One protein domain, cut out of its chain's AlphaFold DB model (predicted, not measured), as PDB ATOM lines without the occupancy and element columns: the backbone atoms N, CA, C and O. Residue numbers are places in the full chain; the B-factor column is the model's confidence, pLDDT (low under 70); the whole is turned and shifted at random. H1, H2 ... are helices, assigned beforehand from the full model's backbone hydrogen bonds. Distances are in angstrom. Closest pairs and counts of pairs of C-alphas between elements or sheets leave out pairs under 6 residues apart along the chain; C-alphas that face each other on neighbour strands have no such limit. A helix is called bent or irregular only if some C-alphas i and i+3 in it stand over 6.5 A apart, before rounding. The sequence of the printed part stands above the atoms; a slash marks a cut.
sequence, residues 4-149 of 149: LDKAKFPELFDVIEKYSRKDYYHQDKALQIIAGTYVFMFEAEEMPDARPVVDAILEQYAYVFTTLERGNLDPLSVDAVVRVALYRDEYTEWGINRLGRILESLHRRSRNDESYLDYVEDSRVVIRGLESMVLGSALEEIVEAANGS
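AT A GLANCE: This is residues 4 to 149 of the 149 residues of an uncharacterized protein of uncultured Rubrobacteraceae bacterium (UniProt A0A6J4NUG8). Short H4 is the core of an elongated bundle of six helices: long H5 and H6, side by side, pack on one side of it, H2 and H3 on the other, with H1 beyond these. The bundle is up and down, each helix running against the one before it, and residues 141 to 149 stick out. The printed part has 146 residues with helices H1 to H6 in order and no named strand: all helix. It is compact, with a radius of gyration of the C-alphas of 16.0 A, and spans 56 by 34 by 20 A.

HOW THE PARTS SIT: Start at H6, residues 119 to 147, which forms a hairpin with H5, residues 89 to 112, at a shallow tilt of 11 degrees; their closest C-alphas, of Val 126 and Leu 99, are 6.2 A apart. H6 touches the hub H4, residues 75 to 85, with residues 125 to 133 alone, closest at C-alphas Gly 129 and Val 82, 6.0 A. H4 touches H2, residues 24 to 37, at a steep tilt of 43 degrees; the closest C-alphas, of Ala 80 and Ala 35, are 4.3 A apart. H4 also touches H3, residues 51 to 60, closest at C-alphas Val 84 and Arg 51, 7.0 A. H1, residues 10 to 20, touches H3, closest at C-alphas Ser 20 and Ile 57, 6.2 A, and is apart from H4. Every O i to N i+4 pair is within hydrogen-bond range in H1, H2, H3 and H6, but 6 of 7 in H4 and 18 of 20 in H5.

IN THESE COORDINATES: Find C-alpha 119 at (131.621, 105.735, 105.570); H6 runs 42.5 A to C-alpha 147 at (93.423, 98.395, 122.662). H5 is 35.9 A long and irregular, C-alphas 90 and 93 being 7.1 A apart. H1 begins at (116.946, 78.983, 127.142).

THE WHOLE: The farthest C-alphas, of Glu 114 and Ser 149, are 56.4 A apart. The printed part has no cut; the links H2 to H3 and H3 to H4 are long. Low pLDDT includes residues 4 to 7 and 40 to 44.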
ATOM      1  N   LEU A   4     115.391  83.658 134.458       50.56
ATOM      2  CA  LEU A   4     115.735  82.536 133.579       50.56
ATOM      3  C   LEU A   4     114.728  81.369 133.611       50.56
ATOM      4  O   LEU A   4     114.572  80.703 132.596       50.56
ATOM      5  N   ASP A   5     114.022  81.132 134.724       50.56
ATOM      6  CA  ASP A   5     113.082  80.003 134.863       50.56
ATOM      7  C   ASP A   5     111.765  80.208 134.091       50.56
ATOM      8  O   ASP A   5     110.993  79.262 133.938       50.56
ATOM      9  N   LYS A   6     111.470  81.436 133.638       60.38
ATOM     10  CA  LYS A   6     110.266  81.738 132.846       60.38
ATOM     11  C   LYS A   6     110.553  81.997 131.367       60.38
ATOM     12  O   LYS A   6     109.621  81.997 130.563       60.38
ATOM     13  N   ALA A   7     111.822  82.182 131.008       68.44
ATOM     14  CA  ALA A   7     112.197  82.499 129.646       68.44
ATOM     15  C   ALA A   7     111.978  81.303 128.704       68.44
ATOM     16  O   ALA A   7     112.315  80.162 129.029       68.44
ATOM     17  N   LYS A   8     111.434  81.554 127.511       78.31
ATOM     18  CA  LYS A   8     111.323  80.550 126.452       78.31
ATOM     19  C   LYS A   8     112.660  80.393 125.722       78.31
ATOM     20  O   LYS A   8     113.421  81.343 125.563       78.31
ATOM     21  N   PHE A   9     112.920  79.173 125.256       81.25
ATOM     22  CA  PHE A   9     114.115  78.789 124.491       81.25
ATOM     23  C   PHE A   9     115.476  79.084 125.166       81.25
ATOM     24  O   PHE A   9     116.394  79.574 124.495       81.25
ATOM     25  N   PRO A  10     115.667  78.761 126.463       84.56
ATOM     26  CA  PRO A  10     116.946  78.983 127.142       84.56
ATOM     27  C   PRO A  10     118.111  78.235 126.470       84.56
ATOM     28  O   PRO A  10     119.230  78.738 126.433       84.56
ATOM     29  N   GLU A  11     117.861  77.082 125.846       88.00
ATOM     30  CA  GLU A  11     118.883  76.298 125.147       88.00
ATOM     31  C   GLU A  11     119.422  77.013 123.902       88.00
ATOM     32  O   GLU A  11     120.604  76.892 123.575       88.00
ATOM     33  N   LEU A  12     118.568  77.765 123.200       86.44
ATOM     34  CA  LEU A  12     118.994  78.577 122.062       86.44
ATOM     35  C   LEU A  12     119.862  79.741 122.539       86.44
ATOM     36  O   LEU A  12     120.895  80.033 121.936       86.44
ATOM     37  N   PHE A  13     119.475  80.372 123.645       89.69
ATOM     38  CA  PHE A  13     120.236  81.470 124.221       89.69
ATOM     39  C   PHE A  13     121.616  81.029 124.723       89.69
ATOM     40  O   PHE A  13     122.610  81.694 124.439       89.69
ATOM     41  N   ASP A  14     121.709  79.853 125.339       91.38
ATOM     42  CA  ASP A  14     122.982  79.223 125.701       91.38
ATOM     43  C   ASP A  14     123.915  79.049 124.491       91.38
ATOM     44  O   ASP A  14     125.135  79.202 124.599       91.38
ATOM     45  N   VAL A  15     123.366  78.687 123.326       92.69
ATOM     46  CA  VAL A  15     124.147  78.560 122.087       92.69
ATOM     47  C   VAL A  15     124.631  79.930 121.619       92.69
ATOM     48  O   VAL A  15     125.815  80.069 121.310       92.69
ATOM     49  N   ILE A  16     123.751  80.933 121.615       93.56
ATOM     50  CA  ILE A  16     124.071  82.316 121.239       93.56
ATOM     51  C   ILE A  16     125.194  82.876 122.131       93.56
ATOM     52  O   ILE A  16     126.189  83.392 121.619       93.56
ATOM     53  N   GLU A  17     125.100  82.702 123.453       94.88
ATOM     54  CA  GLU A  17     126.115  83.153 124.414       94.88
ATOM     55  C   GLU A  17     127.453  82.408 124.240       94.88
ATOM     56  O   GLU A  17     128.535  82.991 124.336       94.88
ATOM     57  N   LYS A  18     127.422  81.103 123.945       95.19
ATOM     58  CA  LYS A  18     128.648  80.342 123.648       95.19
ATOM     59  C   LYS A  18     129.296  80.789 122.341       95.19
ATOM     60  O   LYS A  18     130.519  80.730 122.231       95.19
ATOM     61  N   TYR A  19     128.503  81.184 121.350       96.38
ATOM     62  CA  TYR A  19     128.993  81.630 120.047       96.38
ATOM     63  C   TYR A  19     129.590  83.036 120.117       96.38
ATOM     64  O   TYR A  19     130.631  83.279 119.512       96.38
ATOM     65  N   SER A  20     129.007  83.928 120.919       95.25
ATOM     66  CA  SER A  20     129.503  85.299 121.075       95.25
ATOM     67  C   SER A  20     130.917  85.390 121.660       95.25
ATOM     68  O   SER A  20     131.614  86.374 121.443       95.25
ATOM     69  N   ARG A  21     131.371  84.350 122.367       95.50
ATOM     70  CA  ARG A  21     132.698  84.270 123.004       95.50
ATOM     71  C   ARG A  21     133.784  83.636 122.125       95.50
ATOM     72  O   ARG A  21     134.871  83.343 122.621       95.50
ATOM     73  N   LYS A  22     133.482  83.335 120.862       96.31
ATOM     74  CA  LYS A  22     134.377  82.618 119.941       96.31
ATOM     75  C   LYS A  22     134.942  83.554 118.867       96.31
ATOM     76  O   LYS A  22     135.097  84.746 119.092       96.31
ATOM     77  N   ASP A  23     135.343  82.986 117.734       95.62
ATOM     78  CA  ASP A  23     135.824  83.735 116.582       95.62
ATOM     79  C   ASP A  23     134.704  84.515 115.876       95.62
ATOM     80  O   ASP A  23     133.510  84.333 116.132       95.62
ATOM     81  N   TYR A  24     135.132  85.351 114.933       95.06
ATOM     82  CA  TYR A  24     134.270  86.186 114.108       95.06
ATOM     83  C   TYR A  24     133.089  85.426 113.488       95.06
ATOM     84  O   TYR A  24     131.969  85.918 113.530       95.06
ATOM     85  N   TYR A  25     133.302  84.226 112.930       95.75
ATOM     86  CA  TYR A  25     132.230  83.492 112.248       95.75
ATOM     87  C   TYR A  25     131.144  83.048 113.223       95.75
ATOM     88  O   TYR A  25     129.964  83.041 112.885       95.75
ATOM     89  N   HIS A  26     131.522  82.680 114.445       97.25
ATOM     90  CA  HIS A  26     130.545  82.350 115.476       97.25
ATOM     91  C   HIS A  26     129.799  83.596 115.957       97.25
ATOM     92  O   HIS A  26     128.590  83.531 116.170       97.25
ATOM     93  N   GLN A  27     130.495  84.722 116.096       97.56
ATOM     94  CA  GLN A  27     129.892  85.991 116.503       97.56
ATOM     95  C   GLN A  27     128.921  86.529 115.450       97.56
ATOM     96  O   GLN A  27     127.808  86.911 115.802       97.56
ATOM     97  N   ASP A  28     129.282  86.452 114.169       96.62
ATOM     98  CA  ASP A  28     128.394  86.724 113.035       96.62
ATOM     99  C   ASP A  28     127.113  85.878 113.120       96.62
ATOM    100  O   ASP A  28     125.999  86.399 113.075       96.62
ATOM    101  N   LYS A  29     127.250  84.567 113.365       96.56
ATOM    102  CA  LYS A  29     126.089  83.681 113.548       96.56
ATOM    103  C   LYS A  29     125.267  84.026 114.786       96.56
ATOM    104  O   LYS A  29     124.044  83.924 114.727       96.56
ATOM    105  N   ALA A  30     125.896  84.441 115.884       96.88
ATOM    106  CA  ALA A  30     125.178  84.898 117.071       96.88
ATOM    107  C   ALA A  30     124.332  86.143 116.756       96.88
ATOM    108  O   ALA A  30     123.142  86.151 117.066       96.88
ATOM    109  N   LEU A  31     124.906  87.143 116.075       97.06
ATOM    110  CA  LEU A  31     124.184  88.341 115.627       97.06
ATOM    111  C   LEU A  31     123.047  87.987 114.662       97.06
ATOM    112  O   LEU A  31     121.933  88.476 114.827       97.06
ATOM    113  N   GLN A  32     123.294  87.085 113.708       95.38
ATOM    114  CA  GLN A  32     122.281  86.615 112.763       95.38
ATOM    115  C   GLN A  32     121.090  85.954 113.468       95.38
ATOM    116  O   GLN A  32     119.940  86.233 113.128       95.38
ATOM    117  N   ILE A  33     121.352  85.073 114.439       93.75
ATOM    118  CA  ILE A  33     120.293  84.399 115.194       93.75
ATOM    119  C   ILE A  33     119.517  85.428 116.017       93.75
ATOM    120  O   ILE A  33     118.296  85.444 115.925       93.75
ATOM    121  N   ILE A  34     120.197  86.327 116.738       93.88
ATOM    122  CA  ILE A  34     119.546  87.400 117.505       93.88
ATOM    123  C   ILE A  34     118.638  88.242 116.598       93.88
ATOM    124  O   ILE A  34     117.460  88.430 116.899       93.88
ATOM    125  N   ALA A  35     119.141  88.694 115.448       93.00
ATOM    126  CA  ALA A  35     118.358  89.487 114.505       93.00
ATOM    127  C   ALA A  35     117.120  88.737 113.968       93.00
ATOM    128  O   ALA A  35     116.109  89.361 113.641       93.00
ATOM    129  N   GLY A  36     117.190  87.404 113.879       89.38
ATOM    130  CA  GLY A  36     116.096  86.548 113.420       89.38
ATOM    131  C   GLY A  36     115.108  86.110 114.504       89.38
ATOM    132  O   GLY A  36     113.966  85.804 114.170       89.38
ATOM    133  N   THR A  37     115.510  86.061 115.777       86.75
ATOM    134  CA  THR A  37     114.670  85.540 116.872       86.75
ATOM    135  C   THR A  37     113.978  86.632 117.677       86.75
ATOM    136  O   THR A  37     112.895  86.394 118.194       86.75
ATOM    137  N   TYR A  38     114.559  87.832 117.765       85.12
ATOM    138  CA  TYR A  38     113.948  88.990 118.437       85.12
ATOM    139  C   TYR A  38     113.058  89.767 117.453       85.12
ATOM    140  O   TYR A  38     113.202  90.970 117.248       85.12
ATOM    141  N   VAL A  39     112.170  89.051 116.759       73.00
ATOM    142  CA  VAL A  39     111.205  89.640 115.824       73.00
ATOM    143  C   VAL A  39     109.900  89.888 116.568       73.00
ATOM    144  O   VAL A  39     109.369  88.980 117.201       73.00
ATOM    145  N   PHE A  40     109.374  91.108 116.450       59.41
ATOM    146  CA  PHE A  40     108.069  91.507 116.972       59.41
ATOM    147  C   PHE A  40     106.967  90.680 116.286       59.41
ATOM    148  O   PHE A  40     106.500  91.011 115.196       59.41
ATOM    149  N   MET A  41     106.601  89.545 116.876       53.38
ATOM    150  CA  MET A  41     105.341  88.873 116.580       53.38
ATOM    151  C   MET A  41     104.366  89.240 117.690       53.38
ATOM    152  O   MET A  41     104.771  89.372 118.835       53.38
ATOM    153  N   PHE A  42     103.099  89.419 117.319       45.62
ATOM    154  CA  PHE A  42     101.974  89.951 118.103       45.62
ATOM    155  C   PHE A  42     101.789  89.424 119.546       45.62
ATOM    156  O   PHE A  42     100.984  89.982 120.283       45.62
ATOM    157  N   GLU A  43     102.531  88.399 119.964       55.56
ATOM    158  CA  GLU A  43     102.717  88.006 121.359       55.56
ATOM    159  C   GLU A  43     104.227  87.940 121.649       55.56
ATOM    160  O   GLU A  43     104.903  86.994 121.235       55.56
ATOM    161  N   ALA A  44     104.768  88.952 122.337       61.72
ATOM    162  CA  ALA A  44     106.152  88.932 122.799       61.72
ATOM    163  C   ALA A  44     106.308  87.804 123.826       61.72
ATOM    164  O   ALA A  44     105.806  87.873 124.948       61.72
ATOM    165  N   GLU A  45     106.976  86.725 123.432       71.25
ATOM    166  CA  GLU A  45     107.300  85.650 124.359       71.25
ATOM    167  C   GLU A  45     108.313  86.158 125.403       71.25
ATOM    168  O   GLU A  45     109.060  87.105 125.162       71.25
ATOM    169  N   GLU A  46     108.389  85.575 126.597       80.62
ATOM    170  CA  GLU A  46     109.466  85.954 127.521       80.62
ATOM    171  C   GLU A  46     110.802  85.409 126.980       80.62
ATOM    172  O   GLU A  46     111.214  84.308 127.314       80.62
ATOM    173  N   MET A  47     111.471  86.142 126.087       84.69
ATOM    174  CA  MET A  47     112.814  85.803 125.603       84.69
ATOM    175  C   MET A  47     113.871  86.266 126.615       84.69
ATOM    176  O   MET A  47     113.644  87.267 127.307       84.69
ATOM    177  N   PRO A  48     115.028  85.579 126.703       89.56
ATOM    178  CA  PRO A  48     116.163  86.047 127.494       89.56
ATOM    179  C   PRO A  48     116.661  87.435 127.061       89.56
ATOM    180  O   PRO A  48     116.378  87.905 125.965       89.56
ATOM    181  N   ASP A  49     117.431  88.105 127.914       91.31
ATOM    182  CA  ASP A  49     118.016  89.406 127.580       91.31
ATOM    183  C   ASP A  49     119.286  89.243 126.726       91.31
ATOM    184  O   ASP A  49     120.347  88.882 127.236       91.31
ATOM    185  N   ALA A  50     119.200  89.537 125.424       94.44
ATOM    186  CA  ALA A  50     120.343  89.493 124.507       94.44
ATOM    187  C   ALA A  50     121.274  90.714 124.564       94.44
ATOM    188  O   ALA A  50     122.350  90.659 123.957       94.44
ATOM    189  N   ARG A  51     120.931  91.793 125.285       97.12
ATOM    190  CA  ARG A  51     121.758  93.015 125.329       97.12
ATOM    191  C   ARG A  51     123.207  92.740 125.753       97.12
ATOM    192  O   ARG A  51     124.102  93.194 125.042       97.12
ATOM    193  N   PRO A  52     123.493  91.942 126.809       97.12
ATOM    194  CA  PRO A  52     124.871  91.650 127.206       97.12
ATOM    195  C   PRO A  52     125.663  90.897 126.132       97.12
ATOM    196  O   PRO A  52     126.877  91.065 126.026       97.12
ATOM    197  N   VAL A  53     124.989  90.070 125.326       97.31
ATOM    198  CA  VAL A  53     125.632  89.325 124.239       97.31
ATOM    199  C   VAL A  53     126.006  90.258 123.092       97.31
ATOM    200  O   VAL A  53     127.140  90.209 122.615       97.31
ATOM    201  N   VAL A  54     125.075  91.116 122.666       98.00
ATOM    202  CA  VAL A  54     125.330  92.112 121.616       98.00
ATOM    203  C   VAL A  54     126.434  93.075 122.057       98.00
ATOM    204  O   VAL A  54     127.361  93.327 121.290       98.00
ATOM    205  N   ASP A  55     126.392  93.543 123.305       98.44
ATOM    206  CA  ASP A  55     127.401  94.441 123.872       98.44
ATOM    207  C   ASP A  55     128.795  93.814 123.855       98.44
ATOM    208  O   ASP A  55     129.732  94.431 123.353       98.44
ATOM    209  N   ALA A  56     128.926  92.568 124.324       97.69
ATOM    210  CA  ALA A  56     130.206  91.866 124.338       97.69
ATOM    211  C   ALA A  56     130.817  91.732 122.934       97.69
ATOM    212  O   ALA A  56     132.024  91.924 122.768       97.69
ATOM    213  N   ILE A  57     129.989  91.442 121.921       98.12
ATOM    214  CA  ILE A  57     130.444  91.382 120.528       98.12
ATOM    215  C   ILE A  57     130.863  92.780 120.065       98.12
ATOM    216  O   ILE A  57     132.002  92.960 119.651       98.12
ATOM    217  N   LEU A  58     129.995  93.791 120.156       98.19
ATOM    218  CA  LEU A  58     130.298  95.134 119.643       98.19
ATOM    219  C   LEU A  58     131.539  95.750 120.300       98.19
ATOM    220  O   LEU A  58     132.361  96.357 119.611       98.19
ATOM    221  N   GLU A  59     131.711  95.578 121.610       97.44
ATOM    222  CA  GLU A  59     132.855  96.114 122.353       97.44
ATOM    223  C   GLU A  59     134.185  95.516 121.898       97.44
ATOM    224  O   GLU A  59     135.162  96.256 121.753       97.44
ATOM    225  N   GLN A  60     134.217  94.217 121.581       97.19
ATOM    226  CA  GLN A  60     135.412  93.553 121.053       97.19
ATOM    227  C   GLN A  60     135.909  94.188 119.745       97.19
ATOM    228  O   GLN A  60     137.111  94.188 119.475       97.19
ATOM    229  N   TYR A  61     135.001  94.769 118.959       96.50
ATOM    230  CA  TYR A  61     135.299  95.421 117.682       96.50
ATOM    231  C   TYR A  61     135.233  96.950 117.758       96.50
ATOM    232  O   TYR A  61     135.078  97.615 116.734       96.50
ATOM    233  N   ALA A  62     135.318  97.532 118.960       96.31
ATOM    234  CA  ALA A  62     135.211  98.977 119.174       96.31
ATOM    235  C   ALA A  62     133.977  99.602 118.485       96.31
ATOM    236  O   ALA A  62     134.031 100.730 117.988       96.31
ATOM    237  N   TYR A  63     132.860  98.870 118.479       97.50
ATOM    238  CA  TYR A  63     131.585  99.223 117.852       97.50
ATOM    239  C   TYR A  63     131.605  99.295 116.313       97.50
ATOM    240  O   TYR A  63     130.712  99.893 115.722       97.50
ATOM    241  N   VAL A  64     132.584  98.675 115.645       95.75
ATOM    242  CA  VAL A  64     132.604  98.513 114.179       95.75
ATOM    243  C   VAL A  64     132.847  97.044 113.839       95.75
ATOM    244  O   VAL A  64     133.962  96.634 113.532       95.75
ATOM    245  N   PHE A  65     131.792  96.233 113.912       96.81
ATOM    246  CA  PHE A  65     131.841  94.843 113.458       96.81
ATOM    247  C   PHE A  65     131.782  94.827 111.925       96.81
ATOM    248  O   PHE A  65     130.777  95.231 111.347       96.81
ATOM    249  N   THR A  66     132.872  94.444 111.256       94.50
ATOM    250  CA  THR A  66     132.996  94.571 109.795       94.50
ATOM    251  C   THR A  66     132.800  93.255 109.070       94.50
ATOM    252  O   THR A  66     133.174  92.209 109.590       94.50
ATOM    253  N   THR A  67     132.349  93.299 107.822       91.44
ATOM    254  CA  THR A  67     132.408  92.142 106.922       91.44
ATOM    255  C   THR A  67     133.867  91.733 106.677       91.44
ATOM    256  O   THR A  67     134.746  92.590 106.548       91.44
ATOM    257  N   LEU A  68     134.153  90.430 106.584       88.81
ATOM    258  CA  LEU A  68     135.510  89.960 106.246       88.81
ATOM    259  C   LEU A  68     135.906  90.274 104.798       88.81
ATOM    260  O   LEU A  68     137.090  90.395 104.500       88.81
ATOM    261  N   GLU A  69     134.928  90.375 103.895       82.88
ATOM    262  CA  GLU A  69     135.179  90.526 102.459       82.88
ATOM    263  C   GLU A  69     135.549  91.956 102.068       82.88
ATOM    264  O   GLU A  69     136.460  92.160 101.266       82.88
ATOM    265  N   ARG A  70     134.825  92.946 102.602       82.62
ATOM    266  CA  ARG A  70     134.973  94.358 102.216       82.62
ATOM    267  C   ARG A  70     135.472  95.244 103.347       82.62
ATOM    268  O   ARG A  70     135.919  96.353 103.084       82.62
ATOM    269  N   GLY A  71     135.409  94.777 104.593       89.31
ATOM    270  CA  GLY A  71     135.799  95.579 105.748       89.31
ATOM    271  C   GLY A  71     134.836  96.730 106.047       89.31
ATOM    272  O   GLY A  71     135.146  97.556 106.904       89.31
ATOM    273  N   ASN A  72     133.690  96.804 105.371       93.00
ATOM    274  CA  ASN A  72     132.603  97.725 105.690       93.00
ATOM    275  C   ASN A  72     131.791  97.185 106.881       93.00
ATOM    276  O   ASN A  72     131.930  96.014 107.238       93.00
ATOM    277  N   LEU A  73     130.968  98.015 107.512       96.94
ATOM    278  CA  LEU A  73     130.088  97.616 108.610       96.94
ATOM    279  C   LEU A  73     129.205  96.436 108.191       96.94
ATOM    280  O   LEU A  73     128.548  96.475 107.149       96.94
ATOM    281  N   ASP A  74     129.156  95.400 109.022       96.56
ATOM    282  CA  ASP A  74     128.204  94.317 108.832       96.56
ATOM    283  C   ASP A  74     126.802  94.774 109.268       96.56
ATOM    284  O   ASP A  74     126.611  95.114 110.447       96.56
ATOM    285  N   PRO A  75     125.799  94.769 108.371       95.81
ATOM    286  CA  PRO A  75     124.438  95.162 108.717       95.81
ATOM    287  C   PRO A  75     123.825  94.329 109.847       95.81
ATOM    288  O   PRO A  75     122.999  94.856 110.589       95.81
ATOM    289  N   LEU A  76     124.254  93.076 110.046       95.38
ATOM    290  CA  LEU A  76     123.732  92.216 111.114       95.38
ATOM    291  C   LEU A  76     123.997  92.791 112.507       95.38
ATOM    292  O   LEU A  76     123.190  92.603 113.417       95.38
ATOM    293  N   SER A  77     125.099  93.523 112.673       96.88
ATOM    294  CA  SER A  77     125.417  94.196 113.934       96.88
ATOM    295  C   SER A  77     124.415  95.308 114.271       96.88
ATOM    296  O   SER A  77     124.072  95.492 115.436       96.88
ATOM    297  N   VAL A  78     123.891  95.998 113.253       98.00
ATOM    298  CA  VAL A  78     122.842  97.017 113.395       98.00
ATOM    299  C   VAL A  78     121.481  96.356 113.584       98.00
ATOM    300  O   VAL A  78     120.758  96.713 114.511       98.00
ATOM    301  N   ASP A  79     121.154  95.359 112.759       96.38
ATOM    302  CA  ASP A  79     119.874  94.653 112.827       96.38
ATOM    303  C   ASP A  79     119.672  93.981 114.188       96.38
ATOM    304  O   ASP A  79     118.592  94.090 114.765       96.38
ATOM    305  N   ALA A  80     120.701  93.342 114.751       96.94
ATOM    306  CA  ALA A  80     120.624  92.733 116.078       96.94
ATOM    307  C   ALA A  80     120.307  93.769 117.171       96.94
ATOM    308  O   ALA A  80     119.454  93.516 118.021       96.94
ATOM    309  N   VAL A  81     120.940  94.950 117.129       97.62
ATOM    310  CA  VAL A  81     120.647  96.048 118.068       97.62
ATOM    311  C   VAL A  81     119.200  96.508 117.921       97.62
ATOM    312  O   VAL A  81     118.490  96.591 118.918       97.62
ATOM    313  N   VAL A  82     118.745  96.766 116.692       95.50
ATOM    314  CA  VAL A  82     117.377  97.235 116.419       95.50
ATOM    315  C   VAL A  82     116.343  96.216 116.893       95.50
ATOM    316  O   VAL A  82     115.374  96.584 117.550       95.50
ATOM    317  N   ARG A  83     116.555  94.931 116.593       93.12
ATOM    318  CA  ARG A  83     115.635  93.838 116.938       93.12
ATOM    319  C   ARG A  83     115.506  93.648 118.440       93.12
ATOM    320  O   ARG A  83     114.394  93.557 118.940       93.12
ATOM    321  N   VAL A  84     116.625  93.651 119.163       93.44
ATOM    322  CA  VAL A  84     116.605  93.575 120.630       93.44
ATOM    323  C   VAL A  84     115.973  94.830 121.225       93.44
ATOM    324  O   VAL A  84     115.154  94.719 122.127       93.44
ATOM    325  N   ALA A  85     116.297  96.017 120.710       93.38
ATOM    326  CA  ALA A  85     115.773  97.268 121.248       93.38
ATOM    327  C   ALA A  85     114.255  97.418 121.066       93.38
ATOM    328  O   ALA A  85     113.598  97.934 121.957       93.38
ATOM    329  N   LEU A  86     113.712  96.929 119.948       89.38
ATOM    330  CA  LEU A  86     112.271  96.891 119.683       89.38
ATOM    331  C   LEU A  86     111.562  95.698 120.339       89.38
ATOM    332  O   LEU A  86     110.359  95.547 120.175       89.38
ATOM    333  N   TYR A  87     112.286  94.814 121.031       87.56
ATOM    334  CA  TYR A  87     111.676  93.641 121.654       87.56
ATOM    335  C   TYR A  87     110.904  93.981 122.933       87.56
ATOM    336  O   TYR A  87     109.920  93.323 123.263       87.56
ATOM    337  N   ARG A  88     111.394  94.975 123.678       85.88
ATOM    338  CA  ARG A  88     110.762  95.529 124.877       85.88
ATOM    339  C   ARG A  88     111.055  97.019 124.920       85.88
ATOM    340  O   ARG A  88     112.215  97.397 124.759       85.88
ATOM    341  N   ASP A  89     110.058  97.835 125.243       84.19
ATOM    342  CA  ASP A  89     110.207  99.295 125.325       84.19
ATOM    343  C   ASP A  89     111.389  99.747 126.188       84.19
ATOM    344  O   ASP A  89     112.140 100.654 125.815       84.19
ATOM    345  N   GLU A  90     111.615  99.057 127.311       88.50
ATOM    346  CA  GLU A  90     112.733  99.296 128.231       88.50
ATOM    347  C   GLU A  90     114.123  99.164 127.575       88.50
ATOM    348  O   GLU A  90     115.124  99.605 128.145       88.50
ATOM    349  N   TYR A  91     114.225  98.562 126.386       92.62
ATOM    350  CA  TYR A  91     115.482  98.372 125.655       92.62
ATOM    351  C   TYR A  91     115.735  99.462 124.604       92.62
ATOM    352  O   TYR A  91     116.845  99.539 124.068       92.62
ATOM    353  N   THR A  92     114.774 100.355 124.355       92.19
ATOM    354  CA  THR A  92     114.888 101.413 123.339       92.19
ATOM    355  C   THR A  92     116.074 102.342 123.596       92.19
ATOM    356  O   THR A  92     116.889 102.577 122.699       92.19
ATOM    357  N   GLU A  93     116.239 102.837 124.828       93.94
ATOM    358  CA  GLU A  93     117.357 103.725 125.177       93.94
ATOM    359  C   GLU A  93     118.714 103.027 124.996       93.94
ATOM    360  O   GLU A  93     119.678 103.636 124.517       93.94
ATOM    361  N   TRP A  94     118.791 101.734 125.330       97.50
ATOM    362  CA  TRP A  94     119.987 100.929 125.084       97.50
ATOM    363  C   TRP A  94     120.301 100.876 123.584       97.50
ATOM    364  O   TRP A  94     121.429 101.183 123.194       97.50
ATOM    365  N   GLY A  95     119.311 100.590 122.735       97.12
ATOM    366  CA  GLY A  95     119.516 100.505 121.288       97.12
ATOM    367  C   GLY A  95     119.977 101.826 120.669       97.12
ATOM    368  O   GLY A  95     120.968 101.843 119.937       97.12
ATOM    369  N   ILE A  96     119.348 102.950 121.037       96.31
ATOM    370  CA  ILE A  96     119.745 104.291 120.566       96.31
ATOM    371  C   ILE A  96     121.200 104.582 120.947       96.31
ATOM    372  O   ILE A  96     121.991 105.014 120.106       96.31
ATOM    373  N   ASN A  97     121.582 104.294 122.196       97.81
ATOM    374  CA  ASN A  97     122.956 104.477 122.657       97.81
ATOM    375  C   ASN A  97     123.954 103.617 121.867       97.81
ATOM    376  O   ASN A  97     125.049 104.083 121.545       97.81
ATOM    377  N   ARG A  98     123.610 102.364 121.545       98.44
ATOM    378  CA  ARG A  98     124.491 101.464 120.785       98.44
ATOM    379  C   ARG A  98     124.653 101.901 119.337       98.44
ATOM    380  O   ARG A  98     125.791 102.011 118.885       98.44
ATOM    381  N   LEU A  99     123.569 102.251 118.648       98.38
ATOM    382  CA  LEU A  99     123.647 102.797 117.290       98.38
ATOM    383  C   LEU A  99     124.420 104.128 117.254       98.38
ATOM    384  O   LEU A  99     125.229 104.350 116.353       98.38
ATOM    385  N   GLY A 100     124.267 104.978 118.276       98.19
ATOM    386  CA  GLY A 100     125.072 106.192 118.439       98.19
ATOM    387  C   GLY A 100     126.576 105.910 118.560       98.19
ATOM    388  O   GLY A 100     127.379 106.556 117.886       98.19
ATOM    389  N   ARG A 101     126.968 104.900 119.351       98.50
ATOM    390  CA  ARG A 101     128.375 104.465 119.461       98.50
ATOM    391  C   ARG A 101     128.920 103.908 118.149       98.50
ATOM    392  O   ARG A 101     130.069 104.193 117.819       98.50
ATOM    393  N   ILE A 102     128.112 103.161 117.391       98.62
ATOM    394  CA  ILE A 102     128.505 102.689 116.055       98.62
ATOM    395  C   ILE A 102     128.784 103.899 115.152       98.62
ATOM    396  O   ILE A 102     129.876 103.989 114.601       98.62
ATOM    397  N   LEU A 103     127.875 104.881 115.066       98.44
ATOM    398  CA  LEU A 103     128.090 106.103 114.271       98.44
ATOM    399  C   LEU A 103     129.357 106.864 114.676       98.44
ATOM    400  O   LEU A 103     130.129 107.284 113.810       98.44
ATOM    401  N   GLU A 104     129.596 107.026 115.979       98.31
ATOM    402  CA  GLU A 104     130.805 107.681 116.484       98.31
ATOM    403  C   GLU A 104     132.069 106.918 116.060       98.31
ATOM    404  O   GLU A 104     133.044 107.518 115.599       98.31
ATOM    405  N   SER A 105     132.053 105.588 116.160       97.94
ATOM    406  CA  SER A 105     133.186 104.760 115.762       97.94
ATOM    407  C   SER A 105     133.403 104.726 114.247       97.94
ATOM    408  O   SER A 105     134.556 104.793 113.817       97.94
ATOM    409  N   LEU A 106     132.344 104.719 113.428       97.88
ATOM    410  CA  LEU A 106     132.453 104.883 111.972       97.88
ATOM    411  C   LEU A 106     133.068 106.241 111.623       97.88
ATOM    412  O   LEU A 106     133.966 106.315 110.783       97.88
ATOM    413  N   HIS A 107     132.634 107.310 112.299       97.38
ATOM    414  CA  HIS A 107     133.192 108.645 112.105       97.38
ATOM    415  C   HIS A 107     134.681 108.673 112.462       97.38
ATOM    416  O   HIS A 107     135.507 109.116 111.662       97.38
ATOM    417  N   ARG A 108     135.050 108.122 113.624       97.12
ATOM    418  CA  ARG A 108     136.445 108.003 114.061       97.12
ATOM    419  C   ARG A 108     137.288 107.220 113.053       97.12
ATOM    420  O   ARG A 108     138.391 107.651 112.729       97.12
ATOM    421  N   ARG A 109     136.767 106.108 112.527       95.44
ATOM    422  CA  ARG A 109     137.439 105.300 111.502       95.44
ATOM    423  C   ARG A 109     137.655 106.091 110.211       95.44
ATOM    424  O   ARG A 109     138.781 106.133 109.738       95.44
ATOM    425  N   SER A 110     136.643 106.809 109.717       96.12
ATOM    426  CA  SER A 110     136.743 107.643 108.498       96.12
ATOM    427  C   SER A 110     137.818 108.731 108.573       96.12
ATOM    428  O   SER A 110     138.347 109.172 107.558       96.12
ATOM    429  N   ARG A 111     138.154 109.177 109.787       96.25
ATOM    430  CA  ARG A 111     139.184 110.193 110.031       96.25
ATOM    431  C   ARG A 111     140.594 109.616 110.126       96.25
ATOM    432  O   ARG A 111     141.544 110.367 109.931       96.25
ATOM    433  N   ASN A 112     140.714 108.333 110.463       95.12
ATOM    434  CA  ASN A 112     141.982 107.694 110.811       95.12
ATOM    435  C   ASN A 112     142.431 106.637 109.792       95.12
ATOM    436  O   ASN A 112     143.589 106.231 109.824       95.12
ATOM    437  N   ASP A 113     141.532 106.184 108.920       92.38
ATOM    438  CA  ASP A 113     141.777 105.153 107.915       92.38
ATOM    439  C   ASP A 113     141.398 105.688 106.529       92.38
ATOM    440  O   ASP A 113     140.226 105.737 106.164       92.38
ATOM    441  N   GLU A 114     142.401 106.095 105.748       89.56
ATOM    442  CA  GLU A 114     142.205 106.615 104.386       89.56
ATOM    443  C   GLU A 114     141.710 105.544 103.398       89.56
ATOM    444  O   GLU A 114     141.208 105.885 102.326       89.56
ATOM    445  N   SER A 115     141.832 104.255 103.739       90.19
ATOM    446  CA  SER A 115     141.332 103.153 102.908       90.19
ATOM    447  C   SER A 115     139.841 102.878 103.115       90.19
ATOM    448  O   SER A 115     139.229 102.156 102.326       90.19
ATOM    449  N   TYR A 116     139.238 103.468 104.149       91.75
ATOM    450  CA  TYR A 116     137.833 103.286 104.470       91.75
ATOM    451  C   TYR A 116     136.947 104.244 103.661       91.75
ATOM    452  O   TYR A 116     136.759 105.410 104.010       91.75
ATOM    453  N   LEU A 117     136.388 103.725 102.566       90.62
ATOM    454  CA  LEU A 117     135.585 104.497 101.610       90.62
ATOM    455  C   LEU A 117     134.073 104.421 101.869       90.62
ATOM    456  O   LEU A 117     133.338 105.302 101.428       90.62
ATOM    457  N   ASP A 118     133.614 103.417 102.616       94.06
ATOM    458  CA  ASP A 118     132.189 103.105 102.790       94.06
ATOM    459  C   ASP A 118     131.511 103.905 103.919       94.06
ATOM    460  O   ASP A 118     130.403 103.583 104.336       94.06
ATOM    461  N   TYR A 119     132.140 104.973 104.427       94.94
ATOM    462  CA  TYR A 119     131.621 105.735 105.570       94.94
ATOM    463  C   TYR A 119     130.176 106.216 105.389       94.94
ATOM    464  O   TYR A 119     129.390 106.163 106.338       94.94
ATOM    465  N   VAL A 120     129.819 106.695 104.195       96.00
ATOM    466  CA  VAL A 120     128.472 107.213 103.912       96.00
ATOM    467  C   VAL A 120     127.454 106.073 103.891       96.00
ATOM    468  O   VAL A 120     126.418 106.164 104.554       96.00
ATOM    469  N   GLU A 121     127.756 104.995 103.173       97.12
ATOM    470  CA  GLU A 121     126.942 103.784 103.084       97.12
ATOM    471  C   GLU A 121     126.738 103.135 104.457       97.12
ATOM    472  O   GLU A 121     125.596 102.893 104.850       97.12
ATOM    473  N   ASP A 122     127.808 102.938 105.223       97.81
ATOM    474  CA  ASP A 122     127.754 102.324 106.549       97.81
ATOM    475  C   ASP A 122     126.994 103.216 107.543       97.81
ATOM    476  O   ASP A 122     126.136 102.736 108.288       97.81
ATOM    477  N   SER A 123     127.207 104.538 107.508       98.19
ATOM    478  CA  SER A 123     126.429 105.476 108.334       98.19
ATOM    479  C   SER A 123     124.942 105.434 107.986       98.19
ATOM    480  O   SER A 123     124.092 105.519 108.872       98.19
ATOM    481  N   ARG A 124     124.600 105.263 106.703       98.00
ATOM    482  CA  ARG A 124     123.210 105.149 106.251       98.00
ATOM    483  C   ARG A 124     122.527 103.897 106.797       98.00
ATOM    484  O   ARG A 124     121.337 103.966 107.103       98.00
ATOM    485  N   VAL A 125     123.245 102.779 106.928       97.69
ATOM    486  CA  VAL A 125     122.713 101.559 107.563       97.69
ATOM    487  C   VAL A 125     122.319 101.855 109.009       97.69
ATOM    488  O   VAL A 125     121.191 101.570 109.406       97.69
ATOM    489  N   VAL A 126     123.195 102.516 109.770       98.31
ATOM    490  CA  VAL A 126     122.918 102.848 111.176       98.31
ATOM    491  C   VAL A 126     121.766 103.850 111.315       98.31
ATOM    492  O   VAL A 126     120.894 103.668 112.165       98.31
ATOM    493  N   ILE A 127     121.714 104.875 110.456       97.94
ATOM    494  CA  ILE A 127     120.622 105.863 110.444       97.94
ATOM    495  C   ILE A 127     119.275 105.186 110.171       97.94
ATOM    496  O   ILE A 127     118.308 105.463 110.873       97.94
ATOM    497  N   ARG A 128     119.207 104.248 109.218       96.75
ATOM    498  CA  ARG A 128     117.981 103.471 108.969       96.75
ATOM    499  C   ARG A 128     117.577 102.604 110.160       96.75
ATOM    500  O   ARG A 128     116.385 102.425 110.403       96.75
ATOM    501  N   GLY A 129     118.550 102.080 110.905       96.00
ATOM    502  CA  GLY A 129     118.291 101.384 112.164       96.00
ATOM    503  C   GLY A 129     117.623 102.300 113.193       96.00
ATOM    504  O   GLY A 129     116.583 101.946 113.742       96.00
ATOM    505  N   LEU A 130     118.156 103.514 113.378       95.44
ATOM    506  CA  LEU A 130     117.563 104.535 114.253       95.44
ATOM    507  C   LEU A 130     116.148 104.934 113.801       95.44
ATOM    508  O   LEU A 130     115.240 104.992 114.625       95.44
ATOM    509  N   GLU A 131     115.938 105.163 112.501       93.19
ATOM    510  CA  GLU A 131     114.613 105.454 111.933       93.19
ATOM    511  C   GLU A 131     113.614 104.325 112.221       93.19
ATOM    512  O   GLU A 131     112.482 104.585 112.627       93.19
ATOM    513  N   SER A 132     114.040 103.069 112.057       90.00
ATOM    514  CA  SER A 132     113.202 101.894 112.319       90.00
ATOM    515  C   SER A 132     112.806 101.794 113.789       90.00
ATOM    516  O   SER A 132     111.665 101.455 114.088       90.00
ATOM    517  N   MET A 133     113.719 102.133 114.704       88.56
ATOM    518  CA  MET A 133     113.423 102.161 116.137       88.56
ATOM    519  C   MET A 133     112.385 103.232 116.495       88.56
ATOM    520  O   MET A 133     111.439 102.949 117.225       88.56
ATOM    521  N   VAL A 134     112.522 104.443 115.944       83.69
ATOM    522  CA  VAL A 134     111.567 105.541 116.180       83.69
ATOM    523  C   VAL A 134     110.180 105.203 115.623       83.69
ATOM    524  O   VAL A 134     109.175 105.448 116.284       83.69
ATOM    525  N   LEU A 135     110.110 104.619 114.423       81.50
ATOM    526  CA  LEU A 135     108.837 104.209 113.817       81.50
ATOM    527  C   LEU A 135     108.187 103.025 114.543       81.50
ATOM    528  O   LEU A 135     106.963 102.989 114.646       81.50
ATOM    529  N   GLY A 136     108.986 102.072 115.032       72.69
ATOM    530  CA  GLY A 136     108.499 100.935 115.815       72.69
ATOM    531  C   GLY A 136     107.832 101.385 117.113       72.69
ATOM    532  O   GLY A 136     106.679 101.039 117.345       72.69
ATOM    533  N   SER A 137     108.506 102.250 117.876       67.94
ATOM    534  CA  SER A 137     107.964 102.827 119.115       67.94
ATOM    535  C   SER A 137     106.654 103.595 118.880       67.94
ATOM    536  O   SER A 137     105.684 103.406 119.606       67.94
ATOM    537  N   ALA A 138     106.561 104.387 117.805       66.31
ATOM    538  CA  ALA A 138     105.325 105.103 117.474       66.31
ATOM    539  C   ALA A 138     104.157 104.170 117.088       66.31
ATOM    540  O   ALA A 138     102.995 104.502 117.322       66.31
ATOM    541  N   LEU A 139     104.435 103.018 116.465       67.88
ATOM    542  CA  LEU A 139     103.402 102.034 116.130       67.88
ATOM    543  C   LEU A 139     102.846 101.358 117.389       67.88
ATOM    544  O   LEU A 139     101.639 101.133 117.464       67.88
ATOM    545  N   GLU A 140     103.709 101.058 118.358       67.00
ATOM    546  CA  GLU A 140     103.330 100.456 119.638       67.00
ATOM    547  C   GLU A 140     102.384 101.377 120.421       67.00
ATOM    548  O   GLU A 140     101.279 100.954 120.759       67.00
ATOM    549  N   GLU A 141     102.708 102.673 120.530       67.50
ATOM    550  CA  GLU A 141     101.825 103.681 121.144       67.50
ATOM    551  C   GLU A 141     100.425 103.727 120.494       67.50
ATOM    552  O   GLU A 141      99.404 103.847 121.178       67.50
ATOM    553  N   ILE A 142     100.347 103.614 119.160       70.75
ATOM    554  CA  ILE A 142      99.069 103.608 118.426       70.75
ATOM    555  C   ILE A 142      98.260 102.341 118.737       70.75
ATOM    556  O   ILE A 142      97.037 102.417 118.895       70.75
ATOM    557  N   VAL A 143      98.913 101.178 118.809       67.88
ATOM    558  CA  VAL A 143      98.259  99.895 119.114       67.88
ATOM    559  C   VAL A 143      97.766  99.867 120.562       67.88
ATOM    560  O   VAL A 143      96.635  99.442 120.807       67.88
ATOM    561  N   GLU A 144      98.556 100.365 121.512       69.25
ATOM    562  CA  GLU A 144      98.148 100.488 122.913       69.25
ATOM    563  C   GLU A 144      96.938 101.414 123.076       69.25
ATOM    564  O   GLU A 144      95.958 101.045 123.730       69.25
ATOM    565  N   ALA A 145      96.947 102.579 122.419       71.88
ATOM    566  CA  ALA A 145      95.817 103.507 122.437       71.88
ATOM    567  C   ALA A 145      94.535 102.887 121.845       71.88
ATOM    568  O   ALA A 145      93.433 103.136 122.344       71.88
ATOM    569  N   ALA A 146      94.665 102.059 120.803       66.94
ATOM    570  CA  ALA A 146      93.543 101.362 120.177       66.94
ATOM    571  C   ALA A 146      92.979 100.217 121.040       66.94
ATOM    572  O   ALA A 146      91.772  99.991 121.016       66.94
ATOM    573  N   ASN A 147      93.824  99.519 121.805       68.44
ATOM    574  CA  ASN A 147      93.423  98.395 122.662       68.44
ATOM    575  C   ASN A 147      92.963  98.821 124.070       68.44
ATOM    576  O   ASN A 147      92.302  98.043 124.757       68.44
ATOM    577  N   GLY A 148      93.312 100.033 124.512       59.41
ATOM    578  CA  GLY A 148      92.868 100.628 125.778       59.41
ATOM    579  C   GLY A 148      91.547 101.411 125.709       59.41
ATOM    580  O   GLY A 148      91.178 102.028 126.712       59.41
ATOM    581  N   SER A 149      90.865 101.413 124.554       47.50
ATOM    582  CA  SER A 149      89.615 102.150 124.277       47.50
ATOM    583  C   SER A 149      88.375 101.257 124.234       47.50
ATOM    584  O   SER A 149      88.450 100.161 123.639       47.50
TER     585      SER A 149